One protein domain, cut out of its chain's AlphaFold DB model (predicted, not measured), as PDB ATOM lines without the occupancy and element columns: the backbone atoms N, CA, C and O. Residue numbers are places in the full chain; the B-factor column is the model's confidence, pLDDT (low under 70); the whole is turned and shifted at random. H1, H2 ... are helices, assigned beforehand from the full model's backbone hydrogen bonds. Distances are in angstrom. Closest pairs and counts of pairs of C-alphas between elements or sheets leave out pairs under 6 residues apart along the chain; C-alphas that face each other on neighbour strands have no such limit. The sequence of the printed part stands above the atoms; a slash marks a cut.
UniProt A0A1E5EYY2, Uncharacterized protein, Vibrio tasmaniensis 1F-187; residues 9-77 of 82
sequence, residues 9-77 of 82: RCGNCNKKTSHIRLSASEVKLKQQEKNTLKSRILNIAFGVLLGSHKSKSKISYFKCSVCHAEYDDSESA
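AT A GLANCE: This is residues 9 to 77 of the 82 residues of an uncharacterized protein of Vibrio tasmaniensis 1F-187 (UniProt A0A1E5EYY2). The longest helix, H2, and H1 meet near their ends in a wide corner, making one part of a flat, open frame. The rest is a small head of loops, residues 9 to 21 and 60 to 77 with the short H3 among them, and residues 51 to 59 run back from H2 to it across a hollow. The printed part has 69 residues with three named helices, in the order H1, H2, H3, and no named strand. The class is all helix, though under half of the residues, 30 of 69, are in named elements. The whole is loose, with a radius of gyration of the C-alphas of 13.8 A, and spans 37 by 28 by 15 A.

HOW THE PARTS SIT: H2, residues 37 to 50, and H1, residues 24 to 35, are close but not clearly touching; their closest C-alphas, those of Lys 34 and Arg 40, are 7.5 A apart. Their lines stand at a steep tilt of 62 degrees, and they run the same way. H3, residues 73 to 76, is apart from both. Residues 20 to 21 pair with residues 62 to 63, antiparallel. In H1 and H2 every O i to N i+4 pair is within hydrogen-bond range; H3 is too short for such a pair, and its one O i to N i+3 pair is within range.

IN THESE COORDINATES: H2 measures 20.1 A from first to last C-alpha, ending at C-alpha 50 (123.420, 180.806, 136.325). H1 measures 16.1 A and begins at C-alpha 24 (118.409, 149.938, 145.367). H3 measures 5.6 A and ends at C-alpha 76 (103.256, 165.496, 137.054).

THE WHOLE: The two C-alphas farthest apart, those of Lys 16 and Val 48, are 37.1 A apart. Residues 48 to 54, of which 48 to 50 belong to H2, stand free. The link from H1 to H2 is tight, and that from H2 to H3 is long, with 22 residues. The printed part has no cut. Its mean pLDDT is 74.6, with residue 35 and residues 37 to 58 under 70.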
ATOM      1  N   ARG A   9     102.511 160.993 131.250       83.94
ATOM      2  CA  ARG A   9     103.267 160.943 129.992       83.94
ATOM      3  C   ARG A   9     104.733 161.195 130.299       83.94
ATOM      4  O   ARG A   9     105.060 162.180 130.941       83.94
ATOM      5  N   CYS A  10     105.603 160.337 129.779       85.31
ATOM      6  CA  CYS A  10     107.037 160.581 129.852       85.31
ATOM      7  C   CYS A  10     107.397 161.781 128.969       85.31
ATOM      8  O   CYS A  10     107.109 161.755 127.772       85.31
ATOM      9  N   GLY A  11     108.081 162.783 129.513       83.50
ATOM     10  CA  GLY A  11     108.522 163.969 128.778       83.50
ATOM     11  C   GLY A  11     109.552 163.653 127.688       83.50
ATOM     12  O   GLY A  11     109.680 164.409 126.731       83.50
ATOM     13  N   ASN A  12     110.245 162.512 127.788       86.56
ATOM     14  CA  ASN A  12     111.269 162.105 126.824       86.56
ATOM     15  C   ASN A  12     110.700 161.352 125.607       86.56
ATOM     16  O   ASN A  12     110.970 161.710 124.467       86.56
ATOM     17  N   CYS A  13     109.914 160.290 125.829       87.94
ATOM     18  CA  CYS A  13     109.354 159.491 124.726       87.94
ATOM     19  C   CYS A  13     107.916 159.867 124.350       87.94
ATOM     20  O   CYS A  13     107.362 159.294 123.412       87.94
ATOM     21  N   ASN A  14     107.301 160.785 125.100       85.38
ATOM     22  CA  ASN A  14     105.922 161.240 124.939       85.38
ATOM     23  C   ASN A  14     104.887 160.098 124.894       85.38
ATOM     24  O   ASN A  14     103.816 160.222 124.297       85.38
ATOM     25  N   LYS A  15     105.198 158.955 125.514       84.81
ATOM     26  CA  LYS A  15     104.277 157.825 125.666       84.81
ATOM     27  C   LYS A  15     103.682 157.832 127.068       84.81
ATOM     28  O   LYS A  15     104.344 158.212 128.035       84.81
ATOM     29  N   LYS A  16     102.420 157.407 127.163       85.88
ATOM     30  CA  LYS A  16     101.768 157.117 128.445       85.88
ATOM     31  C   LYS A  16     102.555 156.011 129.144       85.88
ATOM     32  O   LYS A  16     102.858 154.996 128.519       85.88
ATOM     33  N   THR A  17     102.911 156.221 130.401       84.19
ATOM     34  CA  THR A  17     103.752 155.304 131.163       84.19
ATOM     35  C   THR A  17     103.325 155.288 132.624       84.19
ATOM     36  O   THR A  17     103.088 156.326 133.237       84.19
ATOM     37  N   SER A  18     103.306 154.094 133.210       83.06
ATOM     38  CA  SER A  18     103.372 153.942 134.661       83.06
ATOM     39  C   SER A  18     104.847 153.950 135.030       83.06
ATOM     40  O   SER A  18     105.608 153.079 134.606       83.06
ATOM     41  N   HIS A  19     105.284 154.997 135.716       83.38
ATOM     42  CA  HIS A  19     106.671 155.123 136.133       83.38
ATOM     43  C   HIS A  19     107.043 153.988 137.091       83.38
ATOM     44  O   HIS A  19     106.352 153.742 138.076       83.38
ATOM     45  N   ILE A  20     108.142 153.291 136.805       86.94
ATOM     46  CA  ILE A  20     108.637 152.195 137.639       86.94
ATOM     47  C   ILE A  20     109.675 152.716 138.621       86.94
ATOM     48  O   ILE A  20     110.529 153.534 138.276       86.94
ATOM     49  N   ARG A  21     109.604 152.230 139.859       87.25
ATOM     50  CA  ARG A  21     110.572 152.565 140.902       87.25
ATOM     51  C   ARG A  21     111.933 151.955 140.565       87.25
ATOM     52  O   ARG A  21     112.014 150.799 140.160       87.25
ATOM     53  N   LEU A  22     112.997 152.725 140.764       87.12
ATOM     54  CA  LEU A  22     114.366 152.231 140.656       87.12
ATOM     55  C   LEU A  22     114.676 151.234 141.771       87.12
ATOM     56  O   LEU A  22     114.249 151.393 142.919       87.12
ATOM     57  N   SER A  23     115.483 150.233 141.436       87.00
ATOM     58  CA  SER A  23     116.058 149.311 142.409       87.00
ATOM     59  C   SER A  23     117.102 150.002 143.296       87.00
ATOM     60  O   SER A  23     117.667 151.044 142.957       87.00
ATOM     61  N   ALA A  24     117.407 149.400 144.448       87.25
ATOM     62  CA  ALA A  24     118.409 149.938 145.367       87.25
ATOM     63  C   ALA A  24     119.812 150.034 144.735       87.25
ATOM     64  O   ALA A  24     120.570 150.947 145.062       87.25
ATOM     65  N   SER A  25     120.166 149.118 143.829       86.56
ATOM     66  CA  SER A  25     121.429 149.158 143.083       86.56
ATOM     67  C   SER A  25     121.465 150.323 142.095       86.56
ATOM     68  O   SER A  25     122.454 151.049 142.061       86.56
ATOM     69  N   GLU A  26     120.381 150.567 141.358       86.31
ATOM     70  CA  GLU A  26     120.275 151.711 140.441       86.31
ATOM     71  C   GLU A  26     120.337 153.049 141.182       86.31
ATOM     72  O   GLU A  26     121.021 153.972 140.742       86.31
ATOM     73  N   VAL A  27     119.683 153.151 142.343       85.88
ATOM     74  CA  VAL A  27     119.780 154.345 143.196       85.88
ATOM     75  C   VAL A  27     121.222 154.560 143.666       85.88
ATOM     76  O   VAL A  27     121.715 155.686 143.613       85.88
ATOM     77  N   LYS A  28     121.928 153.498 144.080       85.19
ATOM     78  CA  LYS A  28     123.343 153.580 144.486       85.19
ATOM     79  C   LYS A  28     124.248 154.020 143.337       85.19
ATOM     80  O   LYS A  28     125.094 154.881 143.558       85.19
ATOM     81  N   LEU A  29     124.052 153.484 142.132       85.06
ATOM     82  CA  LEU A  29     124.817 153.874 140.945       85.06
ATOM     83  C   LEU A  29     124.610 155.357 140.616       85.06
ATOM     84  O   LEU A  29     125.583 156.100 140.512       85.06
ATOM     85  N   LYS A  30     123.359 155.828 140.585       79.88
ATOM     86  CA  LYS A  30     123.063 157.255 140.377       79.88
ATOM     87  C   LYS A  30     123.658 158.143 141.465       79.88
ATOM     88  O   LYS A  30     124.177 159.222 141.184       79.88
ATOM     89  N   GLN A  31     123.596 157.702 142.719       80.44
ATOM     90  CA  GLN A  31     124.192 158.432 143.832       80.44
ATOM     91  C   GLN A  31     125.717 158.507 143.701       80.44
ATOM     92  O   GLN A  31     126.294 159.550 144.002       80.44
ATOM     93  N   GLN A  32     126.368 157.441 143.230       80.88
ATOM     94  CA  GLN A  32     127.805 157.416 142.963       80.88
ATOM     95  C   GLN A  32     128.185 158.350 141.812       80.88
ATOM     96  O   GLN A  32     129.072 159.177 142.002       80.88
ATOM     97  N   GLU A  33     127.481 158.298 140.676       76.94
ATOM     98  CA  GLU A  33     127.696 159.209 139.540       76.94
ATOM     99  C   GLU A  33     127.585 160.679 139.967       76.94
ATOM    100  O   GLU A  33     128.455 161.499 139.658       76.94
ATOM    101  N   LYS A  34     126.558 161.009 140.761       70.88
ATOM    102  CA  LYS A  34     126.356 162.368 141.281       70.88
ATOM    103  C   LYS A  34     127.345 162.767 142.371       70.88
ATOM    104  O   LYS A  34     127.611 163.962 142.500       70.88
ATOM    105  N   ASN A  35     127.902 161.820 143.121       67.56
ATOM    106  CA  ASN A  35     128.929 162.075 144.134       67.56
ATOM    107  C   ASN A  35     130.352 162.126 143.564       67.56
ATOM    108  O   ASN A  35     131.291 162.377 144.322       67.56
ATOM    109  N   THR A  36     130.538 161.920 142.257       71.81
ATOM    110  CA  THR A  36     131.859 162.076 141.646       71.81
ATOM    111  C   THR A  36     132.385 163.507 141.816       71.81
ATOM    112  O   THR A  36     131.655 164.499 141.806       71.81
ATOM    113  N   LEU A  37     133.702 163.644 141.973       61.47
ATOM    114  CA  LEU A  37     134.368 164.947 142.102       61.47
ATOM    115  C   LEU A  37     134.058 165.878 140.910       61.47
ATOM    116  O   LEU A  37     133.906 167.086 141.083       61.47
ATOM    117  N   LYS A  38     133.873 165.296 139.717       63.47
ATOM    118  CA  LYS A  38     133.553 166.001 138.470       63.47
ATOM    119  C   LYS A  38     132.172 166.669 138.501       63.47
ATOM    120  O   LYS A  38     132.051 167.818 138.083       63.47
ATOM    121  N   SER A  39     131.142 166.000 139.025       60.44
ATOM    122  CA  SER A  39     129.794 166.577 139.156       60.44
ATOM    123  C   SER A  39     129.724 167.626 140.269       60.44
ATOM    124  O   SER A  39     129.039 168.635 140.110       60.44
ATOM    125  N   ARG A  40     130.453 167.439 141.377       60.94
ATOM    126  CA  ARG A  40     130.540 168.427 142.467       60.94
ATOM    127  C   ARG A  40     131.127 169.758 142.000       60.94
ATOM    128  O   ARG A  40     130.528 170.797 142.258       60.94
ATOM    129  N   ILE A  41     132.245 169.728 141.273       61.94
ATOM    130  CA  ILE A  41     132.901 170.941 140.758       61.94
ATOM    131  C   ILE A  41     132.009 171.652 139.730       61.94
ATOM    132  O   ILE A  41     131.838 172.867 139.798       61.94
ATOM    133  N   LEU A  42     131.374 170.896 138.824       61.81
ATOM    134  CA  LEU A  42     130.463 171.461 137.826       61.81
ATOM    135  C   LEU A  42     129.249 172.141 138.480       61.81
ATOM    136  O   LEU A  42     128.873 173.235 138.080       61.81
ATOM    137  N   ASN A  43     128.659 171.531 139.513       58.75
ATOM    138  CA  ASN A  43     127.514 172.109 140.220       58.75
ATOM    139  C   ASN A  43     127.874 173.391 140.989       58.75
ATOM    140  O   ASN A  43     127.060 174.310 141.024       58.75
ATOM    141  N   ILE A  44     129.082 173.482 141.559       60.88
ATOM    142  CA  ILE A  44     129.566 174.710 142.213       60.88
ATOM    143  C   ILE A  44     129.737 175.826 141.175       60.88
ATOM    144  O   ILE A  44     129.211 176.922 141.359       60.88
ATOM    145  N   ALA A  45     130.404 175.542 140.052       60.56
ATOM    146  CA  ALA A  45     130.642 176.538 139.006       60.56
ATOM    147  C   ALA A  45     129.338 177.035 138.351       60.56
ATOM    148  O   ALA A  45     129.161 178.233 138.135       60.56
ATOM    149  N   PHE A  46     128.390 176.132 138.081       57.38
ATOM    150  CA  PHE A  46     127.089 176.486 137.503       57.38
ATOM    151  C   PHE A  46     126.160 177.205 138.492       57.38
ATOM    152  O   PHE A  46     125.392 178.072 138.076       57.38
ATOM    153  N   GLY A  47     126.221 176.867 139.785       56.34
ATOM    154  CA  GLY A  47     125.403 177.500 140.824       56.34
ATOM    155  C   GLY A  47     125.742 178.975 141.043       56.34
ATOM    156  O   GLY A  47     124.841 179.776 141.269       56.34
ATOM    157  N   VAL A  48     127.021 179.343 140.908       60.06
ATOM    158  CA  VAL A  48     127.480 180.735 141.045       60.06
ATOM    159  C   VAL A  48     127.147 181.575 139.804       60.06
ATOM    160  O   VAL A  48     126.841 182.754 139.940       60.06
ATOM    161  N   LEU A  49     127.171 180.986 138.601       56.84
ATOM    162  CA  LEU A  49     127.018 181.739 137.347       56.84
ATOM    163  C   LEU A  49     125.578 181.865 136.832       56.84
ATOM    164  O   LEU A  49     125.267 182.864 136.193       56.84
ATOM    165  N   LEU A  50     124.703 180.876 137.049       56.16
ATOM    166  CA  LEU A  50     123.420 180.806 136.325       56.16
ATOM    167  C   LEU A  50     122.159 180.967 137.178       56.16
ATOM    168  O   LEU A  50     121.069 180.783 136.637       56.16
ATOM    169  N   GLY A  51     122.266 181.271 138.479       48.53
ATOM    170  CA  GLY A  51     121.109 181.570 139.349       48.53
ATOM    171  C   GLY A  51     119.972 180.535 139.300       48.53
ATOM    172  O   GLY A  51     118.830 180.819 139.654       48.53
ATOM    173  N   SER A  52     120.255 179.332 138.796       46.03
ATOM    174  CA  SER A  52     119.233 178.381 138.391       46.03
ATOM    175  C   SER A  52     118.902 177.499 139.579       46.03
ATOM    176  O   SER A  52     119.589 176.524 139.871       46.03
ATOM    177  N   HIS A  53     117.796 177.834 140.240       48.84
ATOM    178  CA  HIS A  53     117.203 177.130 141.381       48.84
ATOM    179  C   HIS A  53     116.744 175.687 141.079       48.84
ATOM    180  O   HIS A  53     116.128 175.038 141.926       48.84
ATOM    181  N   LYS A  54     117.025 175.142 139.886       47.53
ATOM    182  CA  LYS A  54     116.852 173.713 139.620       47.53
ATOM    183  C   LYS A  54     118.053 172.973 140.180       47.53
ATOM    184  O   LYS A  54     119.078 172.805 139.523       47.53
ATOM    185  N   SER A  55     117.895 172.524 141.417       50.12
ATOM    186  CA  SER A  55     118.811 171.604 142.067       50.12
ATOM    187  C   SER A  55     118.989 170.335 141.215       50.12
ATOM    188  O   SER A  55     118.244 169.363 141.347       50.12
ATOM    189  N   LYS A  56     120.011 170.312 140.346       55.25
ATOM    190  CA  LYS A  56     120.446 169.112 139.600       55.25
ATOM    191  C   LYS A  56     120.870 167.962 140.537       55.25
ATOM    192  O   LYS A  56     121.157 166.854 140.076       55.25
ATOM    193  N   SER A  57     120.900 168.194 141.854       57.03
ATOM    194  CA  SER A  57     121.240 167.194 142.866       57.03
ATOM    195  C   SER A  57     120.102 166.218 143.183       57.03
ATOM    196  O   SER A  57     120.389 165.141 143.702       57.03
ATOM    197  N   LYS A  58     118.840 166.505 142.825       67.81
ATOM    198  CA  LYS A  58     117.727 165.576 143.093       67.81
ATOM    199  C   LYS A  58     117.882 164.308 142.247       67.81
ATOM    200  O   LYS A  58     117.996 164.383 141.027       67.81
ATOM    201  N   ILE A  59     117.976 163.140 142.880       73.44
ATOM    202  CA  ILE A  59     117.942 161.846 142.183       73.44
ATOM    203  C   ILE A  59     116.480 161.499 141.937       73.44
ATOM    204  O   ILE A  59     115.681 161.511 142.873       73.44
ATOM    205  N   SER A  60     116.133 161.193 140.688       81.19
ATOM    206  CA  SER A  60     114.822 160.637 140.384       81.19
ATOM    207  C   SER A  60     114.788 159.165 140.788       81.19
ATOM    208  O   SER A  60     115.636 158.382 140.353       81.19
ATOM    209  N   TYR A  61     113.823 158.798 141.635       85.44
ATOM    210  CA  TYR A  61     113.612 157.426 142.116       85.44
ATOM    211  C   TYR A  61     112.745 156.589 141.181       85.44
ATOM    212  O   TYR A  61     112.506 155.414 141.460       85.44
ATOM    213  N   PHE A  62     112.272 157.182 140.090       87.56
ATOM    214  CA  PHE A  62     111.399 156.533 139.134       87.56
ATOM    215  C   PHE A  62     111.945 156.700 137.716       87.56
ATOM    216  O   PHE A  62     112.676 157.647 137.417       87.56
ATOM    217  N   LYS A  63     111.608 155.763 136.834       88.88
ATOM    218  CA  LYS A  63     111.932 155.828 135.407       88.88
ATOM    219  C   LYS A  63     110.741 155.410 134.562       88.88
ATOM    220  O   LYS A  63     109.883 154.654 135.016       88.88
ATOM    221  N   CYS A  64     110.682 155.898 133.331       88.81
ATOM    222  CA  CYS A  64     109.669 155.491 132.370       88.81
ATOM    223  C   CYS A  64     109.776 153.978 132.116       88.81
ATOM    224  O   CYS A  64     110.868 153.450 131.897       88.81
ATOM    225  N   SER A  65     108.651 153.263 132.126       89.12
ATOM    226  CA  SER A  65     108.637 151.827 131.819       89.12
ATOM    227  C   SER A  65     108.854 151.542 130.332       89.12
ATOM    228  O   SER A  65     109.209 150.423 129.978       89.12
ATOM    229  N   VAL A  66     108.678 152.552 129.471       89.06
ATOM    230  CA  VAL A  66     108.778 152.420 128.014       89.06
ATOM    231  C   VAL A  66     110.180 152.728 127.491       89.06
ATOM    232  O   VAL A  66     110.723 151.950 126.716       89.06
ATOM    233  N   CYS A  67     110.765 153.865 127.878       89.06
ATOM    234  CA  CYS A  67     112.082 154.289 127.383       89.06
ATOM    235  C   CYS A  67     113.174 154.317 128.456       89.06
ATOM    236  O   CYS A  67     114.301 154.697 128.157       89.06
ATOM    237  N   HIS A  68     112.848 153.960 129.703       87.75
ATOM    238  CA  HIS A  68     113.775 153.955 130.842       87.75
ATOM    239  C   HIS A  68     114.424 155.303 131.185       87.75
ATOM    240  O   HIS A  68     115.303 155.347 132.046       87.75
ATOM    241  N   ALA A  69     113.958 156.402 130.583       86.75
ATOM    242  CA  ALA A  69     114.359 157.751 130.962       86.75
ATOM    243  C   ALA A  69     113.936 158.069 132.403       86.75
ATOM    244  O   ALA A  69     112.961 157.509 132.912       86.75
ATOM    245  N   GLU A  70     114.679 158.958 133.059       86.31
ATOM    246  CA  GLU A  70     114.355 159.402 134.413       86.31
ATOM    247  C   GLU A  70     113.009 160.118 134.447       86.31
ATOM    248  O   GLU A  70     112.707 160.907 133.557       86.31
ATOM    249  N   TYR A  71     112.237 159.866 135.500       83.56
ATOM    250  CA  TYR A  71     111.045 160.651 135.774       83.56
ATOM    251  C   TYR A  71     111.433 162.094 136.117       83.56
ATOM    252  O   TYR A  71     112.248 162.307 137.025       83.56
ATOM    253  N   ASP A  72     110.838 163.060 135.422       81.38
ATOM    254  CA  ASP A  72     110.950 164.489 135.717       81.38
ATOM    255  C   ASP A  72     109.680 164.964 136.443       81.38
ATOM    256  O   ASP A  72     108.565 164.652 136.029       81.38
ATOM    257  N   ASP A  73     109.824 165.744 137.520       76.25
ATOM    258  CA  ASP A  73     108.679 166.261 138.284       76.25
ATOM    259  C   ASP A  73     107.717 167.101 137.410       76.25
ATOM    260  O   ASP A  73     106.522 167.173 137.700       76.25
ATOM    261  N   SER A  74     108.205 167.699 136.316       74.06
ATOM    262  CA  SER A  74     107.378 168.415 135.332       74.06
ATOM    263  C   SER A  74     106.385 167.524 134.580       74.06
ATOM    264  O   SER A  74     105.403 168.041 134.054       74.06
ATOM    265  N   GLU A  75     106.573 166.202 134.583       75.19
ATOM    266  CA  GLU A  75     105.620 165.241 134.012       75.19
ATOM    267  C   GLU A  75     104.357 165.079 134.871       75.19
ATOM    268  O   GLU A  75     103.323 164.646 134.368       75.19
ATOM    269  N   SER A  76     104.425 165.431 136.161       70.94
ATOM    270  CA  SER A  76     103.256 165.496 137.054       70.94
ATOM    271  C   SER A  76     102.598 166.868 137.112       70.94
ATOM    272  O   SER A  76     101.541 167.007 137.733       70.94
ATOM    273  N   ALA A  77     103.203 167.886 136.493       70.06
ATOM    274  CA  ALA A  77     102.562 169.184 136.409       70.06
ATOM    275  C   ALA A  77     101.265 169.026 135.600       70.06
ATOM    276  O   ALA A  77     101.295 168.404 134.534       70.06
TER     277      ALA A  77